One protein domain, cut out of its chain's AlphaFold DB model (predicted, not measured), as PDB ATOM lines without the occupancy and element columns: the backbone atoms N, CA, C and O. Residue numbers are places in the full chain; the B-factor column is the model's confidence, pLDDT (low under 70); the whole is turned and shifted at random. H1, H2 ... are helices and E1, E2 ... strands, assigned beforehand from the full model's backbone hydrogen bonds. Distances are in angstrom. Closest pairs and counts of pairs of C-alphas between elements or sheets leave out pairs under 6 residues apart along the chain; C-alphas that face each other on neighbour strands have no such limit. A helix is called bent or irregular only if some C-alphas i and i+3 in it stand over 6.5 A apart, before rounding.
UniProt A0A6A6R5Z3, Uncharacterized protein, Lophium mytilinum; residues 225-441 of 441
ATOM      1  N   TYR A 225     137.584 126.517  97.099       85.38
ATOM      2  CA  TYR A 225     138.259 127.708  97.595       85.38
ATOM      3  C   TYR A 225     137.246 128.615  98.277       85.38
ATOM      4  O   TYR A 225     136.132 128.769  97.781       85.38
ATOM      5  N   GLN A 226     137.627 129.219  99.397       86.50
ATOM      6  CA  GLN A 226     136.763 130.124 100.147       86.50
ATOM      7  C   GLN A 226     137.396 131.509 100.258       86.50
ATOM      8  O   GLN A 226     138.576 131.632 100.590       86.50
ATOM      9  N   VAL A 227     136.595 132.535  99.983       87.75
ATOM     10  CA  VAL A 227     136.951 133.951 100.064       87.75
ATOM     11  C   VAL A 227     135.950 134.624 100.990       87.75
ATOM     12  O   VAL A 227     134.775 134.750 100.656       87.75
ATOM     13  N   ASP A 228     136.411 135.063 102.156       86.25
ATOM     14  CA  ASP A 228     135.582 135.794 103.109       86.25
ATOM     15  C   ASP A 228     135.833 137.302 102.947       86.25
ATOM     16  O   ASP A 228     136.902 137.810 103.297       86.25
ATOM     17  N   LEU A 229     134.836 138.009 102.418       87.75
ATOM     18  CA  LEU A 229     134.813 139.461 102.279       87.75
ATOM     19  C   LEU A 229     134.226 140.078 103.545       87.75
ATOM     20  O   LEU A 229     133.089 139.793 103.898       87.75
ATOM     21  N   GLY A 230     134.974 140.906 104.260       80.31
ATOM     22  CA  GLY A 230     134.546 141.478 105.534       80.31
ATOM     23  C   GLY A 230     135.403 142.667 105.939       80.31
ATOM     24  O   GLY A 230     135.961 143.349 105.091       80.31
ATOM     25  N   LEU A 231     135.546 142.891 107.249       65.19
ATOM     26  CA  LEU A 231     135.971 144.189 107.787       65.19
ATOM     27  C   LEU A 231     137.348 144.694 107.423       65.19
ATOM     28  O   LEU A 231     137.625 145.881 107.491       65.19
ATOM     29  N   LYS A 232     138.222 143.772 107.077       66.94
ATOM     30  CA  LYS A 232     139.574 144.110 106.673       66.94
ATOM     31  C   LYS A 232     139.782 143.841 105.197       66.94
ATOM     32  O   LYS A 232     140.914 143.957 104.771       66.94
ATOM     33  N   ARG A 233     138.770 143.328 104.477       69.56
ATOM     34  CA  ARG A 233     138.917 142.713 103.152       69.56
ATOM     35  C   ARG A 233     137.630 142.802 102.336       69.56
ATOM     36  O   ARG A 233     136.821 141.881 102.360       69.56
ATOM     37  N   TRP A 234     137.425 143.896 101.624       76.19
ATOM     38  CA  TRP A 234     136.259 144.106 100.748       76.19
ATOM     39  C   TRP A 234     136.567 143.755  99.296       76.19
ATOM     40  O   TRP A 234     135.644 143.549  98.512       76.19
ATOM     41  N   CYS A 235     137.847 143.656  98.941       80.19
ATOM     42  CA  CYS A 235     138.282 143.503  97.564       80.19
ATOM     43  C   CYS A 235     138.776 142.076  97.335       80.19
ATOM     44  O   CYS A 235     139.816 141.661  97.841       80.19
ATOM     45  N   PHE A 236     138.047 141.294  96.550       83.56
ATOM     46  CA  PHE A 236     138.605 140.130  95.878       83.56
ATOM     47  C   PHE A 236     139.114 140.578  94.516       83.56
ATOM     48  O   PHE A 236     138.527 140.239  93.497       83.56
ATOM     49  N   ASP A 237     140.188 141.357  94.527       79.31
ATOM     50  CA  ASP A 237     140.897 141.799  93.333       79.31
ATOM     51  C   ASP A 237     142.264 141.127  93.349       79.31
ATOM     52  O   ASP A 237     142.911 141.054  94.393       79.31
ATOM     53  N   VAL A 238     142.675 140.560  92.220       65.56
ATOM     54  CA  VAL A 238     144.004 139.970  92.079       65.56
ATOM     55  C   VAL A 238     144.665 140.658  90.909       65.56
ATOM     56  O   VAL A 238     144.227 140.524  89.772       65.56
ATOM     57  N   PHE A 239     145.711 141.413  91.216       58.97
ATOM     58  CA  PHE A 239     146.602 141.957  90.213       58.97
ATOM     59  C   PHE A 239     147.497 140.811  89.742       58.97
ATOM     60  O   PHE A 239     148.355 140.341  90.494       58.97
ATOM     61  N   GLU A 240     147.276 140.321  88.521       52.88
ATOM     62  CA  GLU A 240     148.355 139.620  87.833       52.88
ATOM     63  C   GLU A 240     149.469 140.655  87.633       52.88
ATOM     64  O   GLU A 240     149.205 141.721  87.074       52.88
ATOM     65  N   PRO A 241     150.691 140.430  88.148       52.97
ATOM     66  CA  PRO A 241     151.780 141.349  87.881       52.97
ATOM     67  C   PRO A 241     152.026 141.322  86.372       52.97
ATOM     68  O   PRO A 241     152.532 140.331  85.850       52.97
ATOM     69  N   GLU A 242     151.671 142.408  85.679       49.41
ATOM     70  CA  GLU A 242     151.816 142.562  84.219       49.41
ATOM     71  C   GLU A 242     153.258 142.350  83.728       49.41
ATOM     72  O   GLU A 242     153.496 142.192  82.535       49.41
ATOM     73  N   ASN A 243     154.230 142.278  84.640       50.97
ATOM     74  CA  ASN A 243     155.585 141.855  84.345       50.97
ATOM     75  C   ASN A 243     156.029 140.726  85.276       50.97
ATOM     76  O   ASN A 243     156.158 140.906  86.487       50.97
ATOM     77  N   HIS A 244     156.385 139.589  84.672       48.97
ATOM     78  CA  HIS A 244     157.072 138.456  85.299       48.97
ATOM     79  C   HIS A 244     158.475 138.787  85.831       48.97
ATOM     80  O   HIS A 244     159.226 137.861  86.137       48.97
ATOM     81  N   ASP A 245     158.856 140.063  85.953       55.19
ATOM     82  CA  ASP A 245     160.082 140.420  86.652       55.19
ATOM     83  C   ASP A 245     159.941 139.935  88.106       55.19
ATOM     84  O   ASP A 245     159.126 140.475  88.862       55.19
ATOM     85  N   PRO A 246     160.716 138.925  88.542       52.28
ATOM     86  CA  PRO A 246     160.650 138.417  89.909       52.28
ATOM     87  C   PRO A 246     160.952 139.517  90.937       52.28
ATOM     88  O   PRO A 246     160.578 139.396  92.101       52.28
ATOM     89  N   ARG A 247     161.596 140.614  90.510       54.12
ATOM     90  CA  ARG A 247     161.857 141.802  91.330       54.12
ATOM     91  C   ARG A 247     160.629 142.711  91.461       54.12
ATOM     92  O   ARG A 247     160.537 143.442  92.445       54.12
ATOM     93  N   ALA A 248     159.666 142.652  90.537       49.62
ATOM     94  CA  ALA A 248     158.420 143.422  90.592       49.62
ATOM     95  C   ALA A 248     157.407 142.866  91.604       49.62
ATOM     96  O   ALA A 248     156.579 143.624  92.102       49.62
ATOM     97  N   ILE A 249     157.524 141.591  91.999       45.62
ATOM     98  CA  ILE A 249     156.722 141.013  93.094       45.62
ATOM     99  C   ILE A 249     156.916 141.829  94.388       45.62
ATOM    100  O   ILE A 249     155.945 142.112  95.086       45.62
ATOM    101  N   SER A 250     158.131 142.344  94.627       46.03
ATOM    102  CA  SER A 250     158.415 143.240  95.761       46.03
ATOM    103  C   SER A 250     157.701 144.599  95.682       46.03
ATOM    104  O   SER A 250     157.517 145.258  96.700       46.03
ATOM    105  N   LYS A 251     157.274 145.045  94.491       42.69
ATOM    106  CA  LYS A 251     156.505 146.291  94.327       42.69
ATOM    107  C   LYS A 251     155.014 146.095  94.599       42.69
ATOM    108  O   LYS A 251     154.389 147.015  95.113       42.69
ATOM    109  N   GLY A 252     154.462 144.913  94.310       43.34
ATOM    110  CA  GLY A 252     153.097 144.553  94.710       43.34
ATOM    111  C   GLY A 252     152.948 144.481  96.233       43.34
ATOM    112  O   GLY A 252     151.975 144.988  96.782       43.34
ATOM    113  N   GLU A 253     153.964 143.948  96.922       42.38
ATOM    114  CA  GLU A 253     154.057 143.998  98.390       42.38
ATOM    115  C   GLU A 253     154.210 145.442  98.907       42.38
ATOM    116  O   GLU A 253     153.555 145.809  99.877       42.38
ATOM    117  N   LYS A 254     154.955 146.315  98.212       40.88
ATOM    118  CA  LYS A 254     155.061 147.742  98.580       40.88
ATOM    119  C   LYS A 254     153.791 148.561  98.352       40.88
ATOM    120  O   LYS A 254     153.557 149.494  99.108       40.88
ATOM    121  N   TYR A 255     152.955 148.227  97.366       41.31
ATOM    122  CA  TYR A 255     151.624 148.839  97.229       41.31
ATOM    123  C   TYR A 255     150.720 148.459  98.412       41.31
ATOM    124  O   TYR A 255     149.930 149.274  98.884       41.31
ATOM    125  N   HIS A 256     150.882 147.233  98.920       41.81
ATOM    126  CA  HIS A 256     150.181 146.748 100.103       41.81
ATOM    127  C   HIS A 256     150.667 147.440 101.385       41.81
ATOM    128  O   HIS A 256     149.840 147.825 102.206       41.81
ATOM    129  N   GLU A 257     151.977 147.655 101.534       38.72
ATOM    130  CA  GLU A 257     152.568 148.355 102.686       38.72
ATOM    131  C   GLU A 257     152.327 149.874 102.659       38.72
ATOM    132  O   GLU A 257     152.009 150.453 103.693       38.72
ATOM    133  N   GLN A 258     152.362 150.531 101.494       39.69
ATOM    134  CA  GLN A 258     152.089 151.975 101.397       39.69
ATOM    135  C   GLN A 258     150.627 152.339 101.695       39.69
ATOM    136  O   GLN A 258     150.368 153.445 102.164       39.69
ATOM    137  N   CYS A 259     149.677 151.414 101.508       40.09
ATOM    138  CA  CYS A 259     148.295 151.608 101.957       40.09
ATOM    139  C   CYS A 259     148.139 151.507 103.487       40.09
ATOM    140  O   CYS A 259     147.109 151.920 104.008       40.09
ATOM    141  N   ILE A 260     149.129 150.961 104.208       43.94
ATOM    142  CA  ILE A 260     149.072 150.716 105.660       43.94
ATOM    143  C   ILE A 260     149.556 151.923 106.479       43.94
ATOM    144  O   ILE A 260     149.182 152.051 107.643       43.94
ATOM    145  N   GLU A 261     150.332 152.836 105.893       41.97
ATOM    146  CA  GLU A 261     151.094 153.822 106.674       41.97
ATOM    147  C   GLU A 261     150.479 155.228 106.801       41.97
ATOM    148  O   GLU A 261     151.091 156.072 107.444       41.97
ATOM    149  N   HIS A 262     149.295 155.522 106.248       38.59
ATOM    150  CA  HIS A 262     148.674 156.851 106.413       38.59
ATOM    151  C   HIS A 262     147.409 156.808 107.291       38.59
ATOM    152  O   HIS A 262     146.350 156.358 106.869       38.59
ATOM    153  N   ASP A 263     147.590 157.272 108.532       40.41
ATOM    154  CA  ASP A 263     146.646 157.890 109.477       40.41
ATOM    155  C   ASP A 263     145.179 157.419 109.536       40.41
ATOM    156  O   ASP A 263     144.365 157.738 108.681       40.41
ATOM    157  N   ASN A 264     144.818 156.799 110.673       40.34
ATOM    158  CA  ASN A 264     143.503 156.751 111.353       40.34
ATOM    159  C   ASN A 264     142.215 156.356 110.586       40.34
ATOM    160  O   ASN A 264     141.220 156.030 111.236       40.34
ATOM    161  N   GLU A 265     142.228 156.208 109.263       44.56
ATOM    162  CA  GLU A 265     141.199 155.539 108.451       44.56
ATOM    163  C   GLU A 265     141.454 154.023 108.352       44.56
ATOM    164  O   GLU A 265     141.223 153.366 107.338       44.56
ATOM    165  N   MET A 266     141.890 153.427 109.465       42.34
ATOM    166  CA  MET A 266     142.235 152.006 109.625       42.34
ATOM    167  C   MET A 266     141.127 151.020 109.193       42.34
ATOM    168  O   MET A 266     141.363 149.818 109.068       42.34
ATOM    169  N   TRP A 267     139.905 151.516 108.987       41.34
ATOM    170  CA  TRP A 267     138.731 150.764 108.551       41.34
ATOM    171  C   TRP A 267     138.542 150.741 107.030       41.34
ATOM    172  O   TRP A 267     137.520 150.233 106.589       41.34
ATOM    173  N   LEU A 268     139.456 151.303 106.234       44.12
ATOM    174  CA  LEU A 268     139.360 151.379 104.766       44.12
ATOM    175  C   LEU A 268     140.562 150.779 104.046       44.12
ATOM    176  O   LEU A 268     140.681 150.931 102.836       44.12
ATOM    177  N   LEU A 269     141.418 150.050 104.762       44.94
ATOM    178  CA  LEU A 269     142.465 149.263 104.124       44.94
ATOM    179  C   LEU A 269     141.820 148.358 103.072       44.94
ATOM    180  O   LEU A 269     140.970 147.523 103.405       44.94
ATOM    181  N   ASP A 270     142.211 148.560 101.812       48.62
ATOM    182  CA  ASP A 270     141.865 147.756 100.639       48.62
ATOM    183  C   ASP A 270     142.447 146.349 100.798       48.62
ATOM    184  O   ASP A 270     143.376 145.920 100.112       48.62
ATOM    185  N   GLY A 271     141.954 145.606 101.785       50.84
ATOM    186  CA  GLY A 271     142.439 144.270 102.016       50.84
ATOM    187  C   GLY A 271     141.981 143.379 100.888       50.84
ATOM    188  O   GLY A 271     140.788 143.167 100.650       50.84
ATOM    189  N   MET A 272     142.970 142.819 100.215       56.72
ATOM    190  CA  MET A 272     142.744 141.756  99.271       56.72
ATOM    191  C   MET A 272     142.316 140.492 100.016       56.72
ATOM    192  O   MET A 272     142.944 140.050 100.982       56.72
ATOM    193  N   ALA A 273     141.227 139.888  99.558       54.66
ATOM    194  CA  ALA A 273     140.768 138.602 100.059       54.66
ATOM    195  C   ALA A 273     141.465 137.410  99.368       54.66
ATOM    196  O   ALA A 273     141.375 136.284  99.861       54.66
ATOM    197  N   GLY A 274     142.191 137.651  98.268       56.44
ATOM    198  CA  GLY A 274     143.018 136.657  97.577       56.44
ATOM    199  C   GLY A 274     144.420 136.527  98.178       56.44
ATOM    200  O   GLY A 274     145.050 137.521  98.532       56.44
ATOM    201  N   SER A 275     144.929 135.295  98.278       58.22
ATOM    202  CA  SER A 275     146.326 135.061  98.661       58.22
ATOM    203  C   SER A 275     147.242 135.274  97.455       58.22
ATOM    204  O   SER A 275     146.961 134.699  96.396       58.22
ATOM    205  N   PRO A 276     148.387 135.967  97.606       56.88
ATOM    206  CA  PRO A 276     149.449 135.882  96.612       56.88
ATOM    207  C   PRO A 276     149.827 134.404  96.417       56.88
ATOM    208  O   PRO A 276     149.968 133.649  97.387       56.88
ATOM    209  N   GLY A 277     149.904 133.971  95.157       65.31
ATOM    210  CA  GLY A 277     150.221 132.590  94.773       65.31
ATOM    211  C   GLY A 277     149.030 131.709  94.377       65.31
ATOM    212  O   GLY A 277     149.243 130.568  93.967       65.31
ATOM    213  N   TRP A 278     147.788 132.195  94.460       72.06
ATOM    214  CA  TRP A 278     146.669 131.482  93.842       72.06
ATOM    215  C   TRP A 278     146.761 131.587  92.324       72.06
ATOM    216  O   TRP A 278     146.735 132.681  91.769       72.06
ATOM    217  N   ASN A 279     146.802 130.442  91.646       80.88
ATOM    218  CA  ASN A 279     146.548 130.419  90.214       80.88
ATOM    219  C   ASN A 279     145.032 130.457  89.992       80.88
ATOM    220  O   ASN A 279     144.379 129.417  89.903       80.88
ATOM    221  N   LEU A 280     144.472 131.669  89.964       84.94
ATOM    222  CA  LEU A 280     143.035 131.902  89.811       84.94
ATOM    223  C   LEU A 280     142.449 131.206  88.585       84.94
ATOM    224  O   LEU A 280     141.336 130.686  88.649       84.94
ATOM    225  N   SER A 281     143.218 131.153  87.498       87.56
ATOM    226  CA  SER A 281     142.787 130.524  86.256       87.56
ATOM    227  C   SER A 281     142.508 129.027  86.410       87.56
ATOM    228  O   SER A 281     141.730 128.493  85.633       87.56
ATOM    229  N   GLU A 282     143.078 128.351  87.412       87.56
ATOM    230  CA  GLU A 282     142.919 126.908  87.649       87.56
ATOM    231  C   GLU A 282     141.745 126.569  88.568       87.56
ATOM    232  O   GLU A 282     141.234 125.449  88.534       87.56
ATOM    233  N   ILE A 283     141.315 127.517  89.402       88.56
ATOM    234  CA  ILE A 283     140.302 127.273  90.428       88.56
ATOM    235  C   ILE A 283     138.960 126.955  89.766       88.56
ATOM    236  O   ILE A 283     138.386 127.784  89.062       88.56
ATOM    237  N   ARG A 284     138.415 125.765  90.054       93.25
ATOM    238  CA  ARG A 284     137.121 125.326  89.500       93.25
ATOM    239  C   ARG A 284     135.932 125.546  90.424       93.25
ATOM    240  O   ARG A 284     134.799 125.614  89.941       93.25
ATOM    241  N   LYS A 285     136.162 125.628  91.736       92.62
ATOM    242  CA  LYS A 285     135.112 125.776  92.752       92.62
ATOM    243  C   LYS A 285     135.468 126.900  93.717       92.62
ATOM    244  O   LYS A 285     136.483 126.812  94.405       92.62
ATOM    245  N   LEU A 286     134.612 127.914  93.799       93.06
ATOM    246  CA  LEU A 286     134.790 129.070  94.675       93.06
ATOM    247  C   LEU A 286     133.543 129.306  95.528       93.06
ATOM    248  O   LEU A 286     132.416 129.199  95.047       93.06
ATOM    249  N   HIS A 287     133.752 129.677  96.784       93.94
ATOM    250  CA  HIS A 287     132.733 130.137  97.714       93.94
ATOM    251  C   HIS A 287     133.123 131.513  98.255       93.94
ATOM    252  O   HIS A 287     134.102 131.648  98.979       93.94
ATOM    253  N   ILE A 288     132.350 132.535  97.900       93.94
ATOM    254  CA  ILE A 288     132.484 133.894  98.419       93.94
ATOM    255  C   ILE A 288     131.491 134.094  99.570       93.94
ATOM    256  O   ILE A 288     130.288 133.862  99.416       93.94
ATOM    257  N   THR A 289     131.973 134.558 100.719       93.56
ATOM    258  CA  THR A 289     131.144 134.922 101.874       93.56
ATOM    259  C   THR A 289     131.281 136.405 102.157       93.56
ATOM    260  O   THR A 289     132.339 136.863 102.568       93.56
ATOM    261  N   ILE A 290     130.201 137.158 101.990       94.31
ATOM    262  CA  ILE A 290     130.123 138.574 102.342       94.31
ATOM    263  C   ILE A 290     129.680 138.679 103.799       94.31
ATOM    264  O   ILE A 290     128.539 138.388 104.143       94.31
ATOM    265  N   ASN A 291     130.603 139.058 104.670       90.94
ATOM    266  CA  ASN A 291     130.462 139.045 106.113       90.94
ATOM    267  C   ASN A 291     130.241 140.455 106.675       90.94
ATOM    268  O   ASN A 291     131.177 141.201 106.957       90.94
ATOM    269  N   LEU A 292     128.975 140.773 106.913       90.25
ATOM    270  CA  LEU A 292     128.490 142.027 107.485       90.25
ATOM    271  C   LEU A 292     128.261 141.939 109.004       90.25
ATOM    272  O   LEU A 292     127.740 142.871 109.610       90.25
ATOM    273  N   ARG A 293     128.624 140.823 109.653       85.12
ATOM    274  CA  ARG A 293     128.240 140.549 111.052       85.12
ATOM    275  C   ARG A 293     128.793 141.528 112.087       85.12
ATOM    276  O   ARG A 293     128.251 141.601 113.178       85.12
ATOM    277  N   VAL A 294     129.907 142.196 111.790       73.44
ATOM    278  CA  VAL A 294     130.624 143.050 112.755       73.44
ATOM    279  C   VAL A 294     130.058 144.481 112.763       73.44
ATOM    280  O   VAL A 294     130.414 145.288 113.611       73.44
ATOM    281  N   TYR A 295     129.126 144.792 111.859       69.50
ATOM    282  CA  TYR A 295     128.768 146.169 111.493       69.50
ATOM    283  C   TYR A 295     127.405 146.622 111.946       69.50
ATOM    284  O   TYR A 295     126.808 147.544 111.398       69.50
ATOM    285  N   THR A 296     126.900 145.947 112.953       62.69
ATOM    286  CA  THR A 296     125.498 146.027 113.289       62.69
ATOM    287  C   THR A 296     125.136 147.338 113.984       62.69
ATOM    288  O   THR A 296     123.978 147.737 113.986       62.69
ATOM    289  N   HIS A 297     126.124 148.043 114.539       59.78
ATOM    290  CA  HIS A 297     125.895 149.249 115.340       59.78
ATOM    291  C   HIS A 297     126.801 150.430 114.983       59.78
ATOM    292  O   HIS A 297     126.670 151.486 115.592       59.78
ATOM    293  N   ALA A 298     127.703 150.284 114.008       62.97
ATOM    294  CA  ALA A 298     128.535 151.397 113.573       62.97
ATOM    295  C   ALA A 298     127.690 152.340 112.701       62.97
ATOM    296  O   ALA A 298     127.408 152.041 111.535       62.97
ATOM    297  N   GLN A 299     127.236 153.444 113.296       60.34
ATOM    298  CA  GLN A 299     126.784 154.604 112.539       60.34
ATOM    299  C   GLN A 299     128.021 155.381 112.100       60.34
ATOM    300  O   GLN A 299     128.835 155.799 112.920       60.34
ATOM    301  N   ASP A 300     128.160 155.516 110.795       62.91
ATOM    302  CA  ASP A 300     129.079 156.424 110.147       62.91
ATOM    303  C   ASP A 300     128.381 157.799 110.073       62.91
ATOM    304  O   ASP A 300     127.300 157.889 109.481       62.91
ATOM    305  N   PRO A 301     128.934 158.853 110.699       61.06
ATOM    306  CA  PRO A 301     128.316 160.180 110.711       61.06
ATOM    307  C   PRO A 301     128.087 160.766 109.313       61.06
ATOM    308  O   PRO A 301     127.186 161.581 109.137       61.06
ATOM    309  N   GLU A 302     128.896 160.361 108.334       57.66
ATOM    310  CA  GLU A 302     128.912 160.922 106.984       57.66
ATOM    311  C   GLU A 302     128.102 160.061 106.001       57.66
ATOM    312  O   GLU A 302     127.443 160.587 105.106       57.66
ATOM    313  N   TYR A 303     128.078 158.738 106.203       53.91
ATOM    314  CA  TYR A 303     127.500 157.783 105.243       53.91
ATOM    315  C   TYR A 303     126.349 156.921 105.795       53.91
ATOM    316  O   TYR A 303     125.827 156.047 105.095       53.91
ATOM    317  N   GLY A 304     125.921 157.142 107.040       73.19
ATOM    318  CA  GLY A 304     124.815 156.415 107.662       73.19
ATOM    319  C   GLY A 304     125.228 155.045 108.204       73.19
ATOM    320  O   GLY A 304     126.149 154.921 109.000       73.19
ATOM    321  N   TYR A 305     124.514 153.975 107.854       76.88
ATOM    322  CA  TYR A 305     124.791 152.652 108.424       76.88
ATOM    323  C   TYR A 305     125.976 151.956 107.731       76.88
ATOM    324  O   TYR A 305     125.920 151.692 106.527       76.88
ATOM    325  N   ALA A 306     126.992 151.550 108.505       80.25
ATOM    326  CA  ALA A 306     128.209 150.902 108.000       80.25
ATOM    327  C   ALA A 306     127.988 149.742 106.999       80.25
ATOM    328  O   ALA A 306     128.730 149.676 106.018       80.25
ATOM    329  N   PRO A 307     126.977 148.854 107.138       86.50
ATOM    330  CA  PRO A 307     126.728 147.799 106.157       86.50
ATOM    331  C   PRO A 307     126.538 148.304 104.723       86.50
ATOM    332  O   PRO A 307     127.025 147.662 103.799       86.50
ATOM    333  N   TYR A 308     125.888 149.454 104.509       88.88
ATOM    334  CA  TYR A 308     125.687 149.988 103.158       88.88
ATOM    335  C   TYR A 308     126.995 150.442 102.509       88.88
ATOM    336  O   TYR A 308     127.229 150.139 101.338       88.88
ATOM    337  N   ARG A 309     127.879 151.075 103.287       84.44
ATOM    338  CA  ARG A 309     129.221 151.471 102.838       84.44
ATOM    339  C   ARG A 309     130.047 150.259 102.413       84.44
ATOM    340  O   ARG A 309     130.738 150.287 101.401       84.44
ATOM    341  N   ILE A 310     129.932 149.162 103.150       85.25
ATOM    342  CA  ILE A 310     130.637 147.913 102.841       85.25
ATOM    343  C   ILE A 310     130.120 147.300 101.552       85.25
ATOM    344  O   ILE A 310     130.911 146.943 100.685       85.25
ATOM    345  N   LEU A 311     128.795 147.206 101.410       91.38
ATOM    346  CA  LEU A 311     128.168 146.722 100.183       91.38
ATOM    347  C   LEU A 311     128.655 147.524  98.971       91.38
ATOM    348  O   LEU A 311     128.934 146.943  97.926       91.38
ATOM    349  N   GLU A 312     128.816 148.840  99.115       89.38
ATOM    350  CA  GLU A 312     129.358 149.722  98.083       89.38
ATOM    351  C   GLU A 312     130.840 149.467  97.781       89.38
ATOM    352  O   GLU A 312     131.222 149.442  96.614       89.38
ATOM    353  N   LYS A 313     131.669 149.209  98.792       87.69
ATOM    354  CA  LYS A 313     133.116 149.006  98.621       87.69
ATOM    355  C   LYS A 313     133.520 147.598  98.188       87.69
ATOM    356  O   LYS A 313     134.657 147.410  97.772       87.69
ATOM    357  N   ILE A 314     132.619 146.617  98.252       90.19
ATOM    358  CA  ILE A 314     132.940 145.258  97.810       90.19
ATOM    359  C   ILE A 314     133.339 145.245  96.331       90.19
ATOM    360  O   ILE A 314     132.571 145.656  95.458       90.19
ATOM    361  N   SER A 315     134.526 144.704  96.070       89.62
ATOM    362  CA  SER A 315     135.058 144.449  94.736       89.62
ATOM    363  C   SER A 315     135.279 142.952  94.545       89.62
ATOM    364  O   SER A 315     135.653 142.242  95.479       89.62
ATOM    365  N   VAL A 316     135.003 142.449  93.344       92.88
ATOM    366  CA  VAL A 316     135.125 141.023  92.993       92.88
ATOM    367  C   VAL A 316     135.806 140.820  91.640       92.88
ATOM    368  O   VAL A 316     135.515 139.850  90.936       92.88
ATOM    369  N   ARG A 317     136.716 141.723  91.249       88.81
ATOM    370  CA  ARG A 317     137.373 141.676  89.929       88.81
ATOM    371  C   ARG A 317     138.248 140.444  89.752       88.81
ATOM    372  O   ARG A 317     138.467 139.994  88.638       88.81
ATOM    373  N   GLY A 318     138.684 139.823  90.842       88.38
ATOM    374  CA  GLY A 318     139.367 138.534  90.840       88.38
ATOM    375  C   GLY A 318     138.582 137.449  90.100       88.38
ATOM    376  O   GLY A 318     139.197 136.568  89.512       88.38
ATOM    377  N   LEU A 319     137.246 137.538  90.030       93.50
ATOM    378  CA  LEU A 319     136.435 136.629  89.214       93.50
ATOM    379  C   LEU A 319     136.765 136.714  87.713       93.50
ATOM    380  O   LEU A 319     136.672 135.696  87.029       93.50
ATOM    381  N   HIS A 320     137.198 137.873  87.206       90.25
ATOM    382  CA  HIS A 320     137.529 138.078  85.788       90.25
ATOM    383  C   HIS A 320     138.695 137.182  85.335       90.25
ATOM    384  O   HIS A 320     138.694 136.679  84.213       90.25
ATOM    385  N   GLY A 321     139.651 136.902  86.230       86.06
ATOM    386  CA  GLY A 321     140.797 136.024  85.962       86.06
ATOM    387  C   GLY A 321     140.499 134.519  86.059       86.06
ATOM    388  O   GLY A 321     141.339 133.690  85.703       86.06
ATOM    389  N   MET A 322     139.312 134.116  86.524       91.75
ATOM    390  CA  MET A 322     138.997 132.714  86.838       91.75
ATOM    391  C   MET A 322     138.375 131.960  85.658       91.75
ATOM    392  O   MET A 322     137.240 131.484  85.715       91.75
ATOM    393  N   LYS A 323     139.139 131.817  84.571       90.06
ATOM    394  CA  LYS A 323     138.673 131.232  83.297       90.06
ATOM    395  C   LYS A 323     138.083 129.820  83.446       90.06
ATOM    396  O   LYS A 323     137.094 129.507  82.784       90.06
ATOM    397  N   ASN A 324     138.635 128.991  84.340       92.88
ATOM    398  CA  ASN A 324     138.166 127.617  84.565       92.88
ATOM    399  C   ASN A 324     137.151 127.466  85.710       92.88
ATOM    400  O   ASN A 324     136.837 126.333  86.087       92.88
ATOM    401  N   LEU A 325     136.619 128.560  86.265       95.44
ATOM    402  CA  LEU A 325     135.617 128.480  87.325       95.44
ATOM    403  C   LEU A 325     134.343 127.806  86.803       95.44
ATOM    404  O   LEU A 325     133.754 128.241  85.820       95.44
ATOM    405  N   GLN A 326     133.901 126.740  87.470       96.94
ATOM    406  CA  GLN A 326     132.708 125.972  87.084       96.94
ATOM    407  C   GLN A 326     131.593 126.087  88.118       96.94
ATOM    408  O   GLN A 326     130.415 126.131  87.758       96.94
ATOM    409  N   HIS A 327     131.962 126.143  89.395       96.88
ATOM    410  CA  HIS A 327     131.025 126.183  90.507       96.88
ATOM    411  C   HIS A 327     131.315 127.396  91.378       96.88
ATOM    412  O   HIS A 327     132.375 127.484  91.997       96.88
ATOM    413  N   LEU A 328     130.355 128.307  91.448       97.19
ATOM    414  CA  LEU A 328     130.434 129.484  92.296       97.19
ATOM    415  C   LEU A 328     129.325 129.436  93.340       97.19
ATOM    416  O   LEU A 328     128.162 129.179  93.029       97.19
ATOM    417  N   ARG A 329     129.685 129.695  94.589       96.88
ATOM    418  CA  ARG A 329     128.752 129.910  95.687       96.88
ATOM    419  C   ARG A 329     128.964 131.306  96.246       96.88
ATOM    420  O   ARG A 329     130.097 131.675  96.522       96.88
ATOM    421  N   ILE A 330     127.891 132.058  96.440       97.12
ATOM    422  CA  ILE A 330     127.939 133.381  97.063       97.12
ATOM    423  C   ILE A 330     126.971 133.378  98.236       97.12
ATOM    424  O   ILE A 330     125.811 133.016  98.081       97.12
ATOM    425  N   SER A 331     127.435 133.776  99.413       96.62
ATOM    426  CA  SER A 331     126.610 133.843 100.619       96.62
ATOM    427  C   SER A 331     126.811 135.168 101.335       96.62
ATOM    428  O   SER A 331     127.907 135.719 101.314       96.62
ATOM    429  N   ILE A 332     125.756 135.673 101.973       96.00
ATOM    430  CA  ILE A 332     125.819 136.871 102.812       96.00
ATOM    431  C   ILE A 332     125.560 136.437 104.251       96.00
ATOM    432  O   ILE A 332     124.569 135.770 104.540       96.00
ATOM    433  N   LEU A 333     126.474 136.794 105.141       93.19
ATOM    434  CA  LEU A 333     126.405 136.570 106.575       93.19
ATOM    435  C   LEU A 333     126.231 137.927 107.247       93.19
ATOM    436  O   LEU A 333     127.082 138.799 107.098       93.19
ATOM    437  N   HIS A 334     125.162 138.106 108.007       92.38
ATOM    438  CA  HIS A 334     124.876 139.356 108.698       92.38
ATOM    439  C   HIS A 334     124.641 139.133 110.190       92.38
ATOM    440  O   HIS A 334     124.448 138.013 110.664       92.38
ATOM    441  N   GLY A 335     124.750 140.231 110.930       88.94
ATOM    442  CA  GLY A 335     124.282 140.345 112.301       88.94
ATOM    443  C   GLY A 335     122.978 141.138 112.306       88.94
ATOM    444  O   GLY A 335     122.175 141.030 111.383       88.94
ATOM    445  N   TYR A 336     122.808 142.012 113.288       86.00
ATOM    446  CA  TYR A 336     121.774 143.038 113.236       86.00
ATOM    447  C   TYR A 336     122.023 144.021 112.071       86.00
ATOM    448  O   TYR A 336     123.096 144.601 111.944       86.00
ATOM    449  N   ALA A 337     121.049 144.177 111.181       88.94
ATOM    450  CA  ALA A 337     121.139 145.057 110.020       88.94
ATOM    451  C   ALA A 337     120.198 146.271 110.175       88.94
ATOM    452  O   ALA A 337     119.260 146.216 110.975       88.94
ATOM    453  N   PRO A 338     120.412 147.364 109.415       90.50
ATOM    454  CA  PRO A 338     119.445 148.457 109.325       90.50
ATOM    455  C   PRO A 338     118.050 147.920 108.969       90.50
ATOM    456  O   PRO A 338     117.984 146.951 108.212       90.50
ATOM    457  N   PRO A 339     116.945 148.524 109.449       91.88
ATOM    458  CA  PRO A 339     115.604 147.941 109.331       91.88
ATOM    459  C   PRO A 339     115.210 147.511 107.914       91.88
ATOM    460  O   PRO A 339     114.678 146.423 107.735       91.88
ATOM    461  N   GLU A 340     115.520 148.320 106.900       93.94
ATOM    462  CA  GLU A 340     115.244 147.997 105.492       93.94
ATOM    463  C   GLU A 340     116.049 146.789 105.000       93.94
ATOM    464  O   GLU A 340     115.518 145.893 104.343       93.94
ATOM    465  N   LEU A 341     117.337 146.746 105.348       94.50
ATOM    466  CA  LEU A 341     118.235 145.660 104.977       94.50
ATOM    467  C   LEU A 341     117.855 144.363 105.700       94.50
ATOM    468  O   LEU A 341     117.851 143.299 105.089       94.50
ATOM    469  N   GLN A 342     117.486 144.466 106.978       94.56
ATOM    470  CA  GLN A 342     116.975 143.358 107.777       94.56
ATOM    471  C   GLN A 342     115.662 142.825 107.191       94.56
ATOM    472  O   GLN A 342     115.551 141.627 106.953       94.56
ATOM    473  N   ALA A 343     114.708 143.705 106.871       96.56
ATOM    474  CA  ALA A 343     113.435 143.320 106.269       96.56
ATOM    475  C   ALA A 343     113.629 142.595 104.927       96.56
ATOM    476  O   ALA A 343     112.945 141.603 104.659       96.56
ATOM    477  N   PHE A 344     114.586 143.040 104.104       97.50
ATOM    478  CA  PHE A 344     114.985 142.322 102.896       97.50
ATOM    479  C   PHE A 344     115.609 140.957 103.208       97.50
ATOM    480  O   PHE A 344     115.180 139.964 102.630       97.50
ATOM    481  N   TYR A 345     116.577 140.875 104.128       95.94
ATOM    482  CA  TYR A 345     117.219 139.607 104.505       95.94
ATOM    483  C   TYR A 345     116.241 138.580 105.085       95.94
ATOM    484  O   TYR A 345     116.410 137.382 104.857       95.94
ATOM    485  N   ASP A 346     115.188 139.048 105.754       95.50
ATOM    486  CA  ASP A 346     114.084 138.224 106.251       95.50
ATOM    487  C   ASP A 346     113.081 137.826 105.148       95.50
ATOM    488  O   ASP A 346     112.164 137.042 105.397       95.50
ATOM    489  N   GLY A 347     113.239 138.343 103.924       96.81
ATOM    490  CA  GLY A 347     112.357 138.082 102.781       96.81
ATOM    491  C   GLY A 347     111.014 138.813 102.852       96.81
ATOM    492  O   GLY A 347     110.067 138.424 102.174       96.81
ATOM    493  N   THR A 348     110.911 139.849 103.687       97.94
ATOM    494  CA  THR A 348     109.667 140.602 103.932       97.94
ATOM    495  C   THR A 348     109.566 141.904 103.136       97.94
ATOM    496  O   THR A 348     108.481 142.467 103.024       97.94
ATOM    497  N   ALA A 349     110.678 142.379 102.567       97.94
ATOM    498  CA  ALA A 349     110.750 143.608 101.782       97.94
ATOM    499  C   ALA A 349     111.606 143.432 100.518       97.94
ATOM    500  O   ALA A 349     112.341 142.455 100.367       97.94
ATOM    501  N   HIS A 350     111.524 144.401  99.603       97.69
ATOM    502  CA  HIS A 350     112.365 144.440  98.408       97.69
ATOM    503  C   HIS A 350     113.824 144.781  98.732       97.69
ATOM    504  O   HIS A 350     114.120 145.477  99.700       97.69
ATOM    505  N   ALA A 351     114.735 144.331  97.865       97.56
ATOM    506  CA  ALA A 351     116.159 144.617  97.979       97.56
ATOM    507  C   ALA A 351     116.449 146.129  97.911       97.56
ATOM    508  O   ALA A 351     116.111 146.749  96.892       97.56
ATOM    509  N   PRO A 352     117.125 146.706  98.928       96.75
ATOM    510  CA  PRO A 352     117.599 148.085  98.889       96.75
ATOM    511  C   PRO A 352     118.538 148.333  97.704       96.75
ATOM    512  O   PRO A 352     119.225 147.416  97.237       96.75
ATOM    513  N   LEU A 353     118.627 149.587  97.249       95.81
ATOM    514  CA  LEU A 353     119.413 149.964  96.066       95.81
ATOM    515  C   LEU A 353     120.871 149.483  96.150       95.81
ATOM    516  O   LEU A 353     121.365 148.866  95.210       95.81
ATOM    517  N   LYS A 354     121.524 149.651  97.306       94.69
ATOM    518  CA  LYS A 354     122.914 149.216  97.528       94.69
ATOM    519  C   LYS A 354     123.103 147.698  97.412       94.69
ATOM    520  O   LYS A 354     124.133 147.240  96.921       94.69
ATOM    521  N   VAL A 355     122.103 146.900  97.798       96.88
ATOM    522  CA  VAL A 355     122.128 145.442  97.589       96.88
ATOM    523  C   VAL A 355     121.952 145.113  96.109       96.88
ATOM    524  O   VAL A 355     122.679 144.273  95.584       96.88
ATOM    525  N   ARG A 356     121.038 145.796  95.407       97.69
ATOM    526  CA  ARG A 356     120.856 145.628  93.954       97.69
ATOM    527  C   ARG A 356     122.132 145.978  93.182       97.69
ATOM    528  O   ARG A 356     122.505 145.255  92.265       97.69
ATOM    529  N   GLU A 357     122.823 147.050  93.565       96.62
ATOM    530  CA  GLU A 357     124.106 147.463  92.981       96.62
ATOM    531  C   GLU A 357     125.227 146.454  93.239       96.62
ATOM    532  O   GLU A 357     126.001 146.149  92.331       96.62
ATOM    533  N   LEU A 358     125.316 145.905  94.456       96.19
ATOM    534  CA  LEU A 358     126.227 144.800  94.746       96.19
ATOM    535  C   LEU A 358     125.913 143.587  93.859       96.19
ATOM    536  O   LEU A 358     126.812 143.062  93.211       96.19
ATOM    537  N   MET A 359     124.654 143.152  93.807       97.88
ATOM    538  CA  MET A 359     124.246 141.979  93.027       97.88
ATOM    539  C   MET A 359     124.514 142.166  91.534       97.88
ATOM    540  O   MET A 359     125.006 141.245  90.890       97.88
ATOM    541  N   ARG A 360     124.282 143.373  91.003       97.38
ATOM    542  CA  ARG A 360     124.636 143.745  89.630       97.38
ATOM    543  C   ARG A 360     126.127 143.542  89.364       97.38
ATOM    544  O   ARG A 360     126.468 142.851  88.412       97.38
ATOM    545  N   ARG A 361     126.997 144.099  90.214       95.81
ATOM    546  CA  ARG A 361     128.462 143.973  90.080       95.81
ATOM    547  C   ARG A 361     128.938 142.534  90.232       95.81
ATOM    548  O   ARG A 361     129.788 142.088  89.468       95.81
ATOM    549  N   LEU A 362     128.376 141.803  91.198       96.50
ATOM    550  CA  LEU A 362     128.668 140.386  91.395       96.50
ATOM    551  C   LEU A 362     128.357 139.615  90.118       96.50
ATOM    552  O   LEU A 362     129.262 139.011  89.565       96.50
ATOM    553  N   ILE A 363     127.118 139.687  89.626       97.62
ATOM    554  CA  ILE A 363     126.659 138.930  88.454       97.62
ATOM    555  C   ILE A 363     127.411 139.341  87.190       97.62
ATOM    556  O   ILE A 363     127.869 138.464  86.457       97.62
ATOM    557  N   GLY A 364     127.619 140.644  86.985       96.38
ATOM    558  CA  GLY A 364     128.440 141.183  85.898       96.38
ATOM    559  C   GLY A 364     129.847 140.594  85.864       96.38
ATOM    560  O   GLY A 364     130.356 140.245  84.797       96.38
ATOM    561  N   SER A 365     130.438 140.384  87.042       95.88
ATOM    562  CA  SER A 365     131.786 139.835  87.199       95.88
ATOM    563  C   SER A 365     131.867 138.308  87.117       95.88
ATOM    564  O   SER A 365     132.973 137.784  87.008       95.88
ATOM    565  N   ILE A 366     130.750 137.566  87.161       96.88
ATOM    566  CA  ILE A 366     130.762 136.095  87.053       96.88
ATOM    567  C   ILE A 366     131.089 135.690  85.608       96.88
ATOM    568  O   ILE A 366     130.292 135.983  84.714       96.88
ATOM    569  N   PRO A 367     132.173 134.932  85.353       95.19
ATOM    570  CA  PRO A 367     132.471 134.438  84.014       95.19
ATOM    571  C   PRO A 367     131.339 133.573  83.446       95.19
ATOM    572  O   PRO A 367     130.731 132.762  84.157       95.19
ATOM    573  N   LYS A 368     131.101 133.666  82.132       95.44
ATOM    574  CA  LYS A 368     130.117 132.810  81.439       95.44
ATOM    575  C   LYS A 368     130.474 131.319  81.491       95.44
ATOM    576  O   LYS A 368     129.602 130.477  81.313       95.44
ATOM    577  N   THR A 369     131.734 130.980  81.779       92.88
ATOM    578  CA  THR A 369     132.212 129.596  81.942       92.88
ATOM    579  C   THR A 369     131.662 128.901  83.190       92.88
ATOM    580  O   THR A 369     131.636 127.667  83.246       92.88
ATOM    581  N   VAL A 370     131.172 129.665  84.173       97.50
ATOM    582  CA  VAL A 370     130.583 129.110  85.393       97.50
ATOM    583  C   VAL A 370     129.301 128.356  85.033       97.50
ATOM    584  O   VAL A 370     128.370 128.904  84.455       97.50
ATOM    585  N   LYS A 371     129.207 127.076  85.383       97.44
ATOM    586  CA  LYS A 371     128.028 126.253  85.066       97.44
ATOM    587  C   LYS A 371     126.932 126.413  86.103       97.44
ATOM    588  O   LYS A 371     125.753 126.425  85.771       97.44
ATOM    589  N   THR A 372     127.324 126.523  87.369       97.62
ATOM    590  CA  THR A 372     126.384 126.595  88.489       97.62
ATOM    591  C   THR A 372     126.764 127.731  89.420       97.62
ATOM    592  O   THR A 372     127.863 127.718  89.983       97.62
ATOM    593  N   VAL A 373     125.834 128.663  89.623       97.88
ATOM    594  CA  VAL A 373     125.915 129.697  90.656       97.88
ATOM    595  C   VAL A 373     124.883 129.359  91.726       97.88
ATOM    596  O   VAL A 373     123.713 129.161  91.412       97.88
ATOM    597  N   ARG A 374     125.315 129.244  92.983       97.62
ATOM    598  CA  ARG A 374     124.431 129.030  94.135       97.62
ATOM    599  C   ARG A 374     124.454 130.253  95.038       97.62
ATOM    600  O   ARG A 374     125.534 130.710  95.413       97.62
ATOM    601  N   TRP A 375     123.276 130.728  95.421       97.56
ATOM    602  CA  TRP A 375     123.117 131.883  96.294       97.56
ATOM    603  C   TRP A 375     122.672 131.439  97.686       97.56
ATOM    604  O   TRP A 375     121.755 130.638  97.831       97.56
ATOM    605  N   GLY A 376     123.345 131.940  98.717       95.12
ATOM    606  CA  GLY A 376     123.103 131.567 100.106       95.12
ATOM    607  C   GLY A 376     123.630 130.179 100.492       95.12
ATOM    608  O   GLY A 376     124.304 129.479  99.729       95.12
ATOM    609  N   LEU A 377     123.328 129.801 101.732       92.56
ATOM    610  CA  LEU A 377     123.579 128.477 102.299       92.56
ATOM    611  C   LEU A 377     122.269 127.937 102.867       92.56
ATOM    612  O   LEU A 377     121.511 128.688 103.480       92.56
ATOM    613  N   LYS A 378     122.022 126.637 102.692       92.25
ATOM    614  CA  LYS A 378     120.927 125.960 103.400       92.25
ATOM    615  C   LYS A 378     121.293 125.749 104.865       92.25
ATOM    616  O   LYS A 378     122.476 125.655 105.190       92.25
ATOM    617  N   GLU A 379     120.301 125.610 105.739       87.06
ATOM    618  CA  GLU A 379     120.527 125.427 107.180       87.06
ATOM    619  C   GLU A 379     121.438 124.223 107.475       87.06
ATOM    620  O   GLU A 379     122.357 124.317 108.288       87.06
ATOM    621  N   GLU A 380     121.277 123.116 106.744       88.81
ATOM    622  CA  GLU A 380     122.124 121.929 106.905       88.81
ATOM    623  C   GLU A 380     123.578 122.208 106.500       88.81
ATOM    624  O   GLU A 380     124.518 121.733 107.141       88.81
ATOM    625  N   GLU A 381     123.774 123.014 105.454       89.06
ATOM    626  CA  GLU A 381     125.100 123.426 104.995       89.06
ATOM    627  C   GLU A 381     125.747 124.395 105.990       89.06
ATOM    628  O   GLU A 381     126.939 124.271 106.255       89.06
ATOM    629  N   ILE A 382     124.970 125.302 106.595       84.94
ATOM    630  CA  ILE A 382     125.438 126.201 107.660       84.94
ATOM    631  C   ILE A 382     125.902 125.379 108.865       84.94
ATOM    632  O   ILE A 382     126.976 125.640 109.409       84.94
ATOM    633  N   MET A 383     125.136 124.363 109.270       79.94
ATOM    634  CA  MET A 383     125.520 123.478 110.373       79.94
ATOM    635  C   MET A 383     126.783 122.672 110.059       79.94
ATOM    636  O   MET A 383     127.631 122.498 110.936       79.94
ATOM    637  N   GLN A 384     126.937 122.209 108.815       81.62
ATOM    638  CA  GLN A 384     128.131 121.490 108.374       81.62
ATOM    639  C   GLN A 384     129.362 122.406 108.288       81.62
ATOM    640  O   GLN A 384     130.473 121.993 108.613       81.62
ATOM    641  N   GLU A 385     129.186 123.644 107.831       76.69
ATOM    642  CA  GLU A 385     130.278 124.593 107.626       76.69
ATOM    643  C   GLU A 385     130.716 125.267 108.928       76.69
ATOM    644  O   GLU A 385     131.901 125.544 109.121       76.69
ATOM    645  N   TYR A 386     129.794 125.454 109.868       76.44
ATOM    646  CA  TYR A 386     130.060 126.077 111.158       76.44
ATOM    647  C   TYR A 386     129.633 125.159 112.313       76.44
ATOM    648  O   TYR A 386     128.774 125.542 113.115       76.44
ATOM    649  N   PRO A 387     130.256 123.971 112.468       67.06
ATOM    650  CA  PRO A 387     129.864 123.000 113.492       67.06
ATOM    651  C   PRO A 387     130.000 123.573 114.910       67.06
ATOM    652  O   PRO A 387     129.207 123.254 115.799       67.06
ATOM    653  N   ASP A 388     130.940 124.500 115.112       64.56
ATOM    654  CA  ASP A 388     131.163 125.207 116.378       64.56
ATOM    655  C   ASP A 388     129.995 126.112 116.811       64.56
ATOM    656  O   ASP A 388     129.872 126.399 118.006       64.56
ATOM    657  N   ARG A 389     129.088 126.506 115.897       57.09
ATOM    658  CA  ARG A 389     127.839 127.200 116.274       57.09
ATOM    659  C   ARG A 389     126.952 126.320 117.150       57.09
ATOM    660  O   ARG A 389     126.334 126.821 118.086       57.09
ATOM    661  N   SER A 390     126.917 125.013 116.883       52.34
ATOM    662  CA  SER A 390     126.094 124.071 117.650       52.34
ATOM    663  C   SER A 390     126.657 123.800 119.051       52.34
ATOM    664  O   SER A 390     125.895 123.581 119.988       52.34
ATOM    665  N   ARG A 391     127.989 123.857 119.220       53.12
ATOM    666  CA  ARG A 391     128.664 123.471 120.471       53.12
ATOM    667  C   ARG A 391     128.792 124.607 121.486       53.12
ATOM    668  O   ARG A 391     128.718 124.355 122.686       53.12
ATOM    669  N   ARG A 392     128.963 125.860 121.046       51.06
ATOM    670  CA  ARG A 392     129.184 127.000 121.963       51.06
ATOM    671  C   ARG A 392     127.912 127.594 122.570       51.06
ATOM    672  O   ARG A 392     128.015 128.406 123.485       51.06
ATOM    673  N   SER A 393     126.722 127.179 122.135       47.34
ATOM    674  CA  SER A 393     125.473 127.643 122.752       47.34
ATOM    675  C   SER A 393     125.242 127.073 124.163       47.34
ATOM    676  O   SER A 393     124.425 127.621 124.902       47.34
ATOM    677  N   VAL A 394     125.992 126.038 124.583       49.19
ATOM    678  CA  VAL A 394     125.691 125.268 125.808       49.19
ATOM    679  C   VAL A 394     126.766 125.357 126.905       49.19
ATOM    680  O   VAL A 394     126.496 124.955 128.034       49.19
ATOM    681  N   SER A 395     127.952 125.942 126.679       50.16
ATOM    682  CA  SER A 395     128.911 126.108 127.787       50.16
ATOM    683  C   SER A 395     128.507 127.273 128.709       50.16
ATOM    684  O   SER A 395     128.619 128.473 128.432       50.16
ATOM    685  N   ILE A 396     127.917 126.880 129.829       48.97
ATOM    686  CA  ILE A 396     127.578 127.685 130.997       48.97
ATOM    687  C   ILE A 396     128.906 128.172 131.601       48.97
ATOM    688  O   ILE A 396     129.666 127.364 132.116       48.97
ATOM    689  N   GLY A 397     129.239 129.462 131.471       56.03
ATOM    690  CA  GLY A 397     130.415 130.046 132.140       56.03
ATOM    691  C   GLY A 397     131.148 131.158 131.385       56.03
ATOM    692  O   GLY A 397     131.805 131.972 132.018       56.03
ATOM    693  N   SER A 398     131.024 131.251 130.055       51.59
ATOM    694  CA  SER A 398     131.663 132.339 129.293       51.59
ATOM    695  C   SER A 398     130.770 133.588 129.244       51.59
ATOM    696  O   SER A 398     129.559 133.464 129.034       51.59
ATOM    697  N   SER A 399     131.385 134.754 129.482       56.06
ATOM    698  CA  SER A 399     130.798 136.101 129.616       56.06
ATOM    699  C   SER A 399     129.550 136.370 128.753       56.06
ATOM    700  O   SER A 399     129.484 136.005 127.576       56.06
ATOM    701  N   SER A 400     128.540 137.035 129.330       59.25
ATOM    702  CA  SER A 400     127.246 137.297 128.673       59.25
ATOM    703  C   SER A 400     127.370 138.078 127.356       59.25
ATOM    704  O   SER A 400     126.540 137.892 126.465       59.25
ATOM    705  N   PHE A 401     128.433 138.872 127.201       56.72
ATOM    706  CA  PHE A 401     128.692 139.704 126.027       56.72
ATOM    707  C   PHE A 401     128.969 138.887 124.755       56.72
ATOM    708  O   PHE A 401     128.436 139.192 123.691       56.72
ATOM    709  N   MET A 402     129.722 137.783 124.842       54.25
ATOM    710  CA  MET A 402     129.940 136.934 123.661       54.25
ATOM    711  C   MET A 402     128.685 136.135 123.286       54.25
ATOM    712  O   MET A 402     128.436 135.891 122.106       54.25
ATOM    713  N   LYS A 403     127.841 135.765 124.259       56.69
ATOM    714  CA  LYS A 403     126.606 135.010 123.979       56.69
ATOM    715  C   LYS A 403     125.561 135.821 123.209       56.69
ATOM    716  O   LYS A 403     124.791 135.213 122.470       56.69
ATOM    717  N   SER A 404     125.511 137.146 123.354       58.59
ATOM    718  CA  SER A 404     124.621 137.990 122.542       58.59
ATOM    719  C   SER A 404     125.178 138.204 121.132       58.59
ATOM    720  O   SER A 404     124.440 138.031 120.166       58.59
ATOM    721  N   ALA A 405     126.483 138.461 120.990       57.03
ATOM    722  CA  ALA A 405     127.107 138.724 119.692       57.03
ATOM    723  C   ALA A 405     126.946 137.559 118.690       57.03
ATOM    724  O   ALA A 405     126.692 137.782 117.507       57.03
ATOM    725  N   PHE A 406     127.017 136.305 119.155       59.09
ATOM    726  CA  PHE A 406     126.814 135.135 118.287       59.09
ATOM    727  C   PHE A 406     125.341 134.785 118.027       59.09
ATOM    728  O   PHE A 406     125.057 134.110 117.038       59.09
ATOM    729  N   LYS A 407     124.393 135.240 118.861       64.00
ATOM    730  CA  LYS A 407     122.955 134.938 118.694       64.00
ATOM    731  C   LYS A 407     122.342 135.571 117.446       64.00
ATOM    732  O   LYS A 407     121.326 135.077 116.969       64.00
ATOM    733  N   HIS A 408     122.953 136.627 116.919       70.25
ATOM    734  CA  HIS A 408     122.408 137.377 115.788       70.25
ATOM    735  C   HIS A 408     123.068 137.041 114.452       70.25
ATOM    736  O   HIS A 408     122.721 137.642 113.446       70.25
ATOM    737  N   MET A 409     124.002 136.084 114.414       84.56
ATOM    738  CA  MET A 409     124.645 135.700 113.161       84.56
ATOM    739  C   MET A 409     123.695 134.883 112.286       84.56
ATOM    740  O   MET A 409     123.452 133.704 112.555       84.56
ATOM    741  N   GLN A 410     123.228 135.466 111.193       90.88
ATOM    742  CA  GLN A 410     122.296 134.839 110.260       90.88
ATOM    743  C   GLN A 410     122.876 134.856 108.848       90.88
ATOM    744  O   GLN A 410     123.546 135.806 108.445       90.88
ATOM    745  N   HIS A 411     122.675 133.769 108.107       94.44
ATOM    746  CA  HIS A 411     122.935 133.774 106.673       94.44
ATOM    747  C   HIS A 411     121.659 134.200 105.960       94.44
ATOM    748  O   HIS A 411     120.578 133.711 106.292       94.44
ATOM    749  N   VAL A 412     121.798 135.066 104.959       96.06
ATOM    750  CA  VAL A 412     120.685 135.380 104.063       96.06
ATOM    751  C   VAL A 412     120.330 134.108 103.304       96.06
ATOM    752  O   VAL A 412     121.205 133.444 102.731       96.06
ATOM    753  N   ARG A 413     119.048 133.742 103.346       96.38
ATOM    754  CA  ARG A 413     118.589 132.466 102.805       96.38
ATOM    755  C   ARG A 413     118.608 132.467 101.269       96.38
ATOM    756  O   ARG A 413     118.435 133.531 100.666       96.38
ATOM    757  N   PRO A 414     118.780 131.297 100.624       97.38
ATOM    758  CA  PRO A 414     118.742 131.185  99.166       97.38
ATOM    759  C   PRO A 414     117.472 131.781  98.550       97.38
ATOM    760  O   PRO A 414     117.550 132.485  97.549       97.38
ATOM    761  N   GLU A 415     116.319 131.597  99.200       97.69
ATOM    762  CA  GLU A 415     115.012 132.031  98.694       97.69
ATOM    763  C   GLU A 415     114.894 133.557  98.556       97.69
ATOM    764  O   GLU A 415     114.046 134.045  97.816       97.69
ATOM    765  N   VAL A 416     115.751 134.310  99.252       97.81
ATOM    766  CA  VAL A 416     115.803 135.777  99.192       97.81
ATOM    767  C   VAL A 416     116.756 136.254  98.092       97.81
ATOM    768  O   VAL A 416     116.455 137.207  97.374       97.81
ATOM    769  N   LEU A 417     117.911 135.600  97.936       97.81
ATOM    770  CA  LEU A 417     118.953 136.027  96.994       97.81
ATOM    771  C   LEU A 417     118.721 135.523  95.564       97.81
ATOM    772  O   LEU A 417     119.022 136.242  94.614       97.81
ATOM    773  N   GLU A 418     118.198 134.305  95.395       97.94
ATOM    774  CA  GLU A 418     118.008 133.687  94.076       97.94
ATOM    775  C   GLU A 418     117.047 134.468  93.161       97.94
ATOM    776  O   GLU A 418     117.402 134.664  91.994       97.94
ATOM    777  N   PRO A 419     115.882 134.971  93.627       98.25
ATOM    778  CA  PRO A 419     114.999 135.776  92.781       98.25
ATOM    779  C   PRO A 419     115.686 137.047  92.276       98.25
ATOM    780  O   PRO A 419     115.649 137.334  91.081       98.25
ATOM    781  N   LEU A 420     116.389 137.755  93.167       97.75
ATOM    782  CA  LEU A 420     117.126 138.968  92.822       97.75
ATOM    783  C   LEU A 420     118.268 138.685  91.839       97.75
ATOM    784  O   LEU A 420     118.523 139.480  90.937       97.75
ATOM    785  N   ALA A 421     118.953 137.552  91.991       97.81
ATOM    786  CA  ALA A 421     119.980 137.155  91.040       97.81
ATOM    787  C   ALA A 421     119.393 136.856  89.658       97.81
ATOM    788  O   ALA A 421     119.930 137.301  88.647       97.81
ATOM    789  N   LYS A 422     118.251 136.162  89.611       98.06
ATOM    790  CA  LYS A 422     117.554 135.830  88.366       98.06
ATOM    791  C   LYS A 422     117.098 137.076  87.602       98.06
ATOM    792  O   LYS A 422     117.177 137.080  86.378       98.06
ATOM    793  N   GLU A 423     116.669 138.131  88.302       97.88
ATOM    794  CA  GLU A 423     116.343 139.435  87.693       97.88
ATOM    795  C   GLU A 423     117.533 140.050  86.934       97.88
ATOM    796  O   GLU A 423     117.341 140.780  85.964       97.88
ATOM    797  N   LEU A 424     118.763 139.762  87.368       97.38
ATOM    798  CA  LEU A 424     119.993 140.383  86.874       97.38
ATOM    799  C   LEU A 424     120.847 139.445  86.008       97.38
ATOM    800  O   LEU A 424     121.910 139.856  85.548       97.38
ATOM    801  N   GLU A 425     120.395 138.216  85.747       97.00
ATOM    802  CA  GLU A 425     121.161 137.188  85.019       97.00
ATOM    803  C   GLU A 425     121.563 137.638  83.605       97.00
ATOM    804  O   GLU A 425     122.595 137.216  83.088       97.00
ATOM    805  N   VAL A 426     120.805 138.555  82.995       96.88
ATOM    806  CA  VAL A 426     121.136 139.156  81.688       96.88
ATOM    807  C   VAL A 426     122.480 139.888  81.684       96.88
ATOM    808  O   VAL A 426     123.081 140.050  80.628       96.88
ATOM    809  N   LEU A 427     122.962 140.318  82.854       96.62
ATOM    810  CA  LEU A 427     124.228 141.034  83.003       96.62
ATOM    811  C   LEU A 427     125.426 140.093  83.113       96.62
ATOM    812  O   LEU A 427     126.569 140.541  83.171       96.62
ATOM    813  N   ARG A 428     125.186 138.785  83.179       95.94
ATOM    814  CA  ARG A 428     126.212 137.815  83.523       95.94
ATOM    815  C   ARG A 428     127.373 137.802  82.534       95.94
ATOM    816  O   ARG A 428     127.205 137.561  81.339       95.94
ATOM    817  N   GLY A 429     128.569 137.995  83.081       91.00
ATOM    818  CA  GLY A 429     129.822 137.993  82.339       91.00
ATOM    819  C   GLY A 429     130.082 139.255  81.521       91.00
ATOM    820  O   GLY A 429     131.117 139.295  80.867       91.00
ATOM    821  N   MET A 430     129.209 140.271  81.560       94.38
ATOM    822  CA  MET A 430     129.444 141.534  80.848       94.38
ATOM    823  C   MET A 430     130.749 142.202  81.299       94.38
ATOM    824  O   MET A 430     131.573 142.560  80.460       94.38
ATOM    825  N   ASP A 431     130.977 142.302  82.612       89.38
ATOM    826  CA  ASP A 431     132.209 142.897  83.139       89.38
ATOM    827  C   ASP A 431     133.398 141.962  82.888       89.38
ATOM    828  O   ASP A 431     134.457 142.399  82.449       89.38
ATOM    829  N   ALA A 432     133.224 140.655  83.112       83.25
ATOM    830  CA  ALA A 432     134.297 139.680  82.913       83.25
ATOM    831  C   ALA A 432     134.817 139.654  81.461       83.25
ATOM    832  O   ALA A 432     136.018 139.526  81.238       83.25
ATOM    833  N   GLU A 433     133.938 139.790  80.467       86.56
ATOM    834  CA  GLU A 433     134.325 139.882  79.053       86.56
ATOM    835  C   GLU A 433     135.032 141.201  78.743       86.56
ATOM    836  O   GLU A 433     136.096 141.196  78.122       86.56
ATOM    837  N   TYR A 434     134.489 142.315  79.239       87.50
ATOM    838  CA  TYR A 434     135.087 143.634  79.053       87.50
ATOM    839  C   TYR A 434     136.532 143.685  79.572       87.50
ATOM    840  O   TYR A 434     137.431 144.104  78.851       87.50
ATOM    841  N   TYR A 435     136.777 143.185  80.788       82.69
ATOM    842  CA  TYR A 435     138.103 143.226  81.415       82.69
ATOM    843  C   TYR A 435     139.043 142.081  81.004       82.69
ATOM    844  O   TYR A 435     140.228 142.136  81.322       82.69
ATOM    845  N   SER A 436     138.561 141.043  80.313       76.69
ATOM    846  CA  SER A 436     139.424 139.944  79.837       76.69
ATOM    847  C   SER A 436     140.001 140.170  78.442       76.69
ATOM    848  O   SER A 436     140.904 139.434  78.033       76.69
ATOM    849  N   THR A 437     139.504 141.173  77.714       77.94
ATOM    850  CA  THR A 437     139.989 141.496  76.372       77.94
ATOM    851  C   THR A 437     141.266 142.333  76.496       77.94
ATOM    852  O   THR A 437     141.198 143.438  77.037       77.94
ATOM    853  N   PRO A 438     142.436 141.848  76.037       74.56
ATOM    854  CA  PRO A 438     143.646 142.658  76.063       74.56
ATOM    855  C   PRO A 438     143.431 143.896  75.192       74.56
ATOM    856  O   PRO A 438     142.987 143.787  74.047       74.56
ATOM    857  N   ILE A 439     143.732 145.074  75.741       75.50
ATOM    858  CA  ILE A 439     143.760 146.315  74.967       75.50
ATOM    859  C   ILE A 439     144.855 146.118  73.921       75.50
ATOM    860  O   ILE A 439     146.012 145.913  74.285       75.50
ATOM    861  N   ALA A 440     144.488 146.090  72.639       71.38
ATOM    862  CA  ALA A 440     145.458 146.002  71.556       71.38
ATOM    863  C   ALA A 440     146.362 147.240  71.638       71.38
ATOM    864  O   ALA A 440     145.907 148.348  71.356       71.38
ATOM    865  N   SER A 441     147.588 147.051  72.123       53.91
ATOM    866  CA  SER A 441     148.587 148.109  72.301       53.91
ATOM    867  C   SER A 441     149.461 148.281  71.078       53.91
ATOM    868  O   SER A 441     149.812 147.225  70.498       53.91
TER     869      SER A 441
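This is residues 225 to 441 of the 441 residues of an uncharacterized protein of Lophium mytilinum (UniProt A0A6A6R5Z3). A small parallel sheet of four strands, E1 to E4, has a cluster of helices, H2, H3 and H10 gathered round H5, over one face, and H9 stands over the edge strand E4 and reaches H5. A long excursion with H1 goes far out from the body, H8 lies far out elsewhere, and residues 242 to 248 and 396 to 402 stick out. The 217 printed residues have four strands and ten helices, in the order E1 H1 E2 H2 H3 E3 H4 H5 E4 H6 H7 H8 H9 H10. The class is mixed, with 108 residues, under half, in named elements. The whole is compact, with a radius of gyration of the C-alphas of 18.6 A and spans of 61 by 42 by 37 A.

The sheet runs E1, residues 225 to 229, E2, 285 to 291, E3, 327 to 334, and E4, 372 to 375, all parallel. N 227 and O 287 are 2.8 A apart, N 288 and O 329 2.8 A, and N 330 and O 374 2.9 A, within hydrogen-bond range. Residues 333 to 334 of E3 pair antiparallel with 410 to 411. H9, residues 414 to 427, is on the sheet over E4 at a height of 8.5 A and only just stands up, rising 40.0 degrees; it is irregular, C-alphas 423 and 426 being 7.7 A apart. H5, residues 353 to 365, is the hub and touches H9 at a steep tilt of 61 degrees, the closest C-alphas, of Gly 364 and Leu 427, being 5.1 A apart. H2, residues 306 to 313, grazes the sheet and touches residues 354 to 358 of H5, C-alphas 311 and 358 being closest at 6.1 A. H10, residues 430 to 436, touches H3, residues 317 to 321, C-alphas 320 and 432 being closest at 4.6 A. H4, residues 339 to 345, only just on the sheet with 5 pairs of C-alphas within 10 A, grazes it. H1, residues 249 to 258, H6, 379 to 385, H7, 387 to 391, and H8, 400 to 407, touch no helix. E1 H1 E2, E2 H2 H3 E3 and E3 H4 H5 E4 are strand-helix-strand units, parallel neighbours joined through helices, with right-handed crossovers. Every O i to N i+4 pair is within range in H1, H2, H4, H5, H6 and H10; H8 has 3 of 4, H9 5 of 10, and H3 and H7 0 of 1, each with 2 of 2 O i to N i+3 pairs.

E1 begins at C-alpha 225, (138.259, 127.708, 97.595). E3 is 23.3 A long, E2 19.4 A, H9 19.7 A and H5 18.3 A. H10 ends at C-alpha 436, (139.424, 139.944, 79.837).

The C-alphas of Ile 396 and Ser 441, the two farthest apart, are 65.6 A apart. The printed part has no cut. The links E1 to H1, H1 to E2 and E2 to H2 are long. Mean pLDDT of the printed part is 77.8; 74 residues are under 70, among them 238 to 277 and 387 to 407.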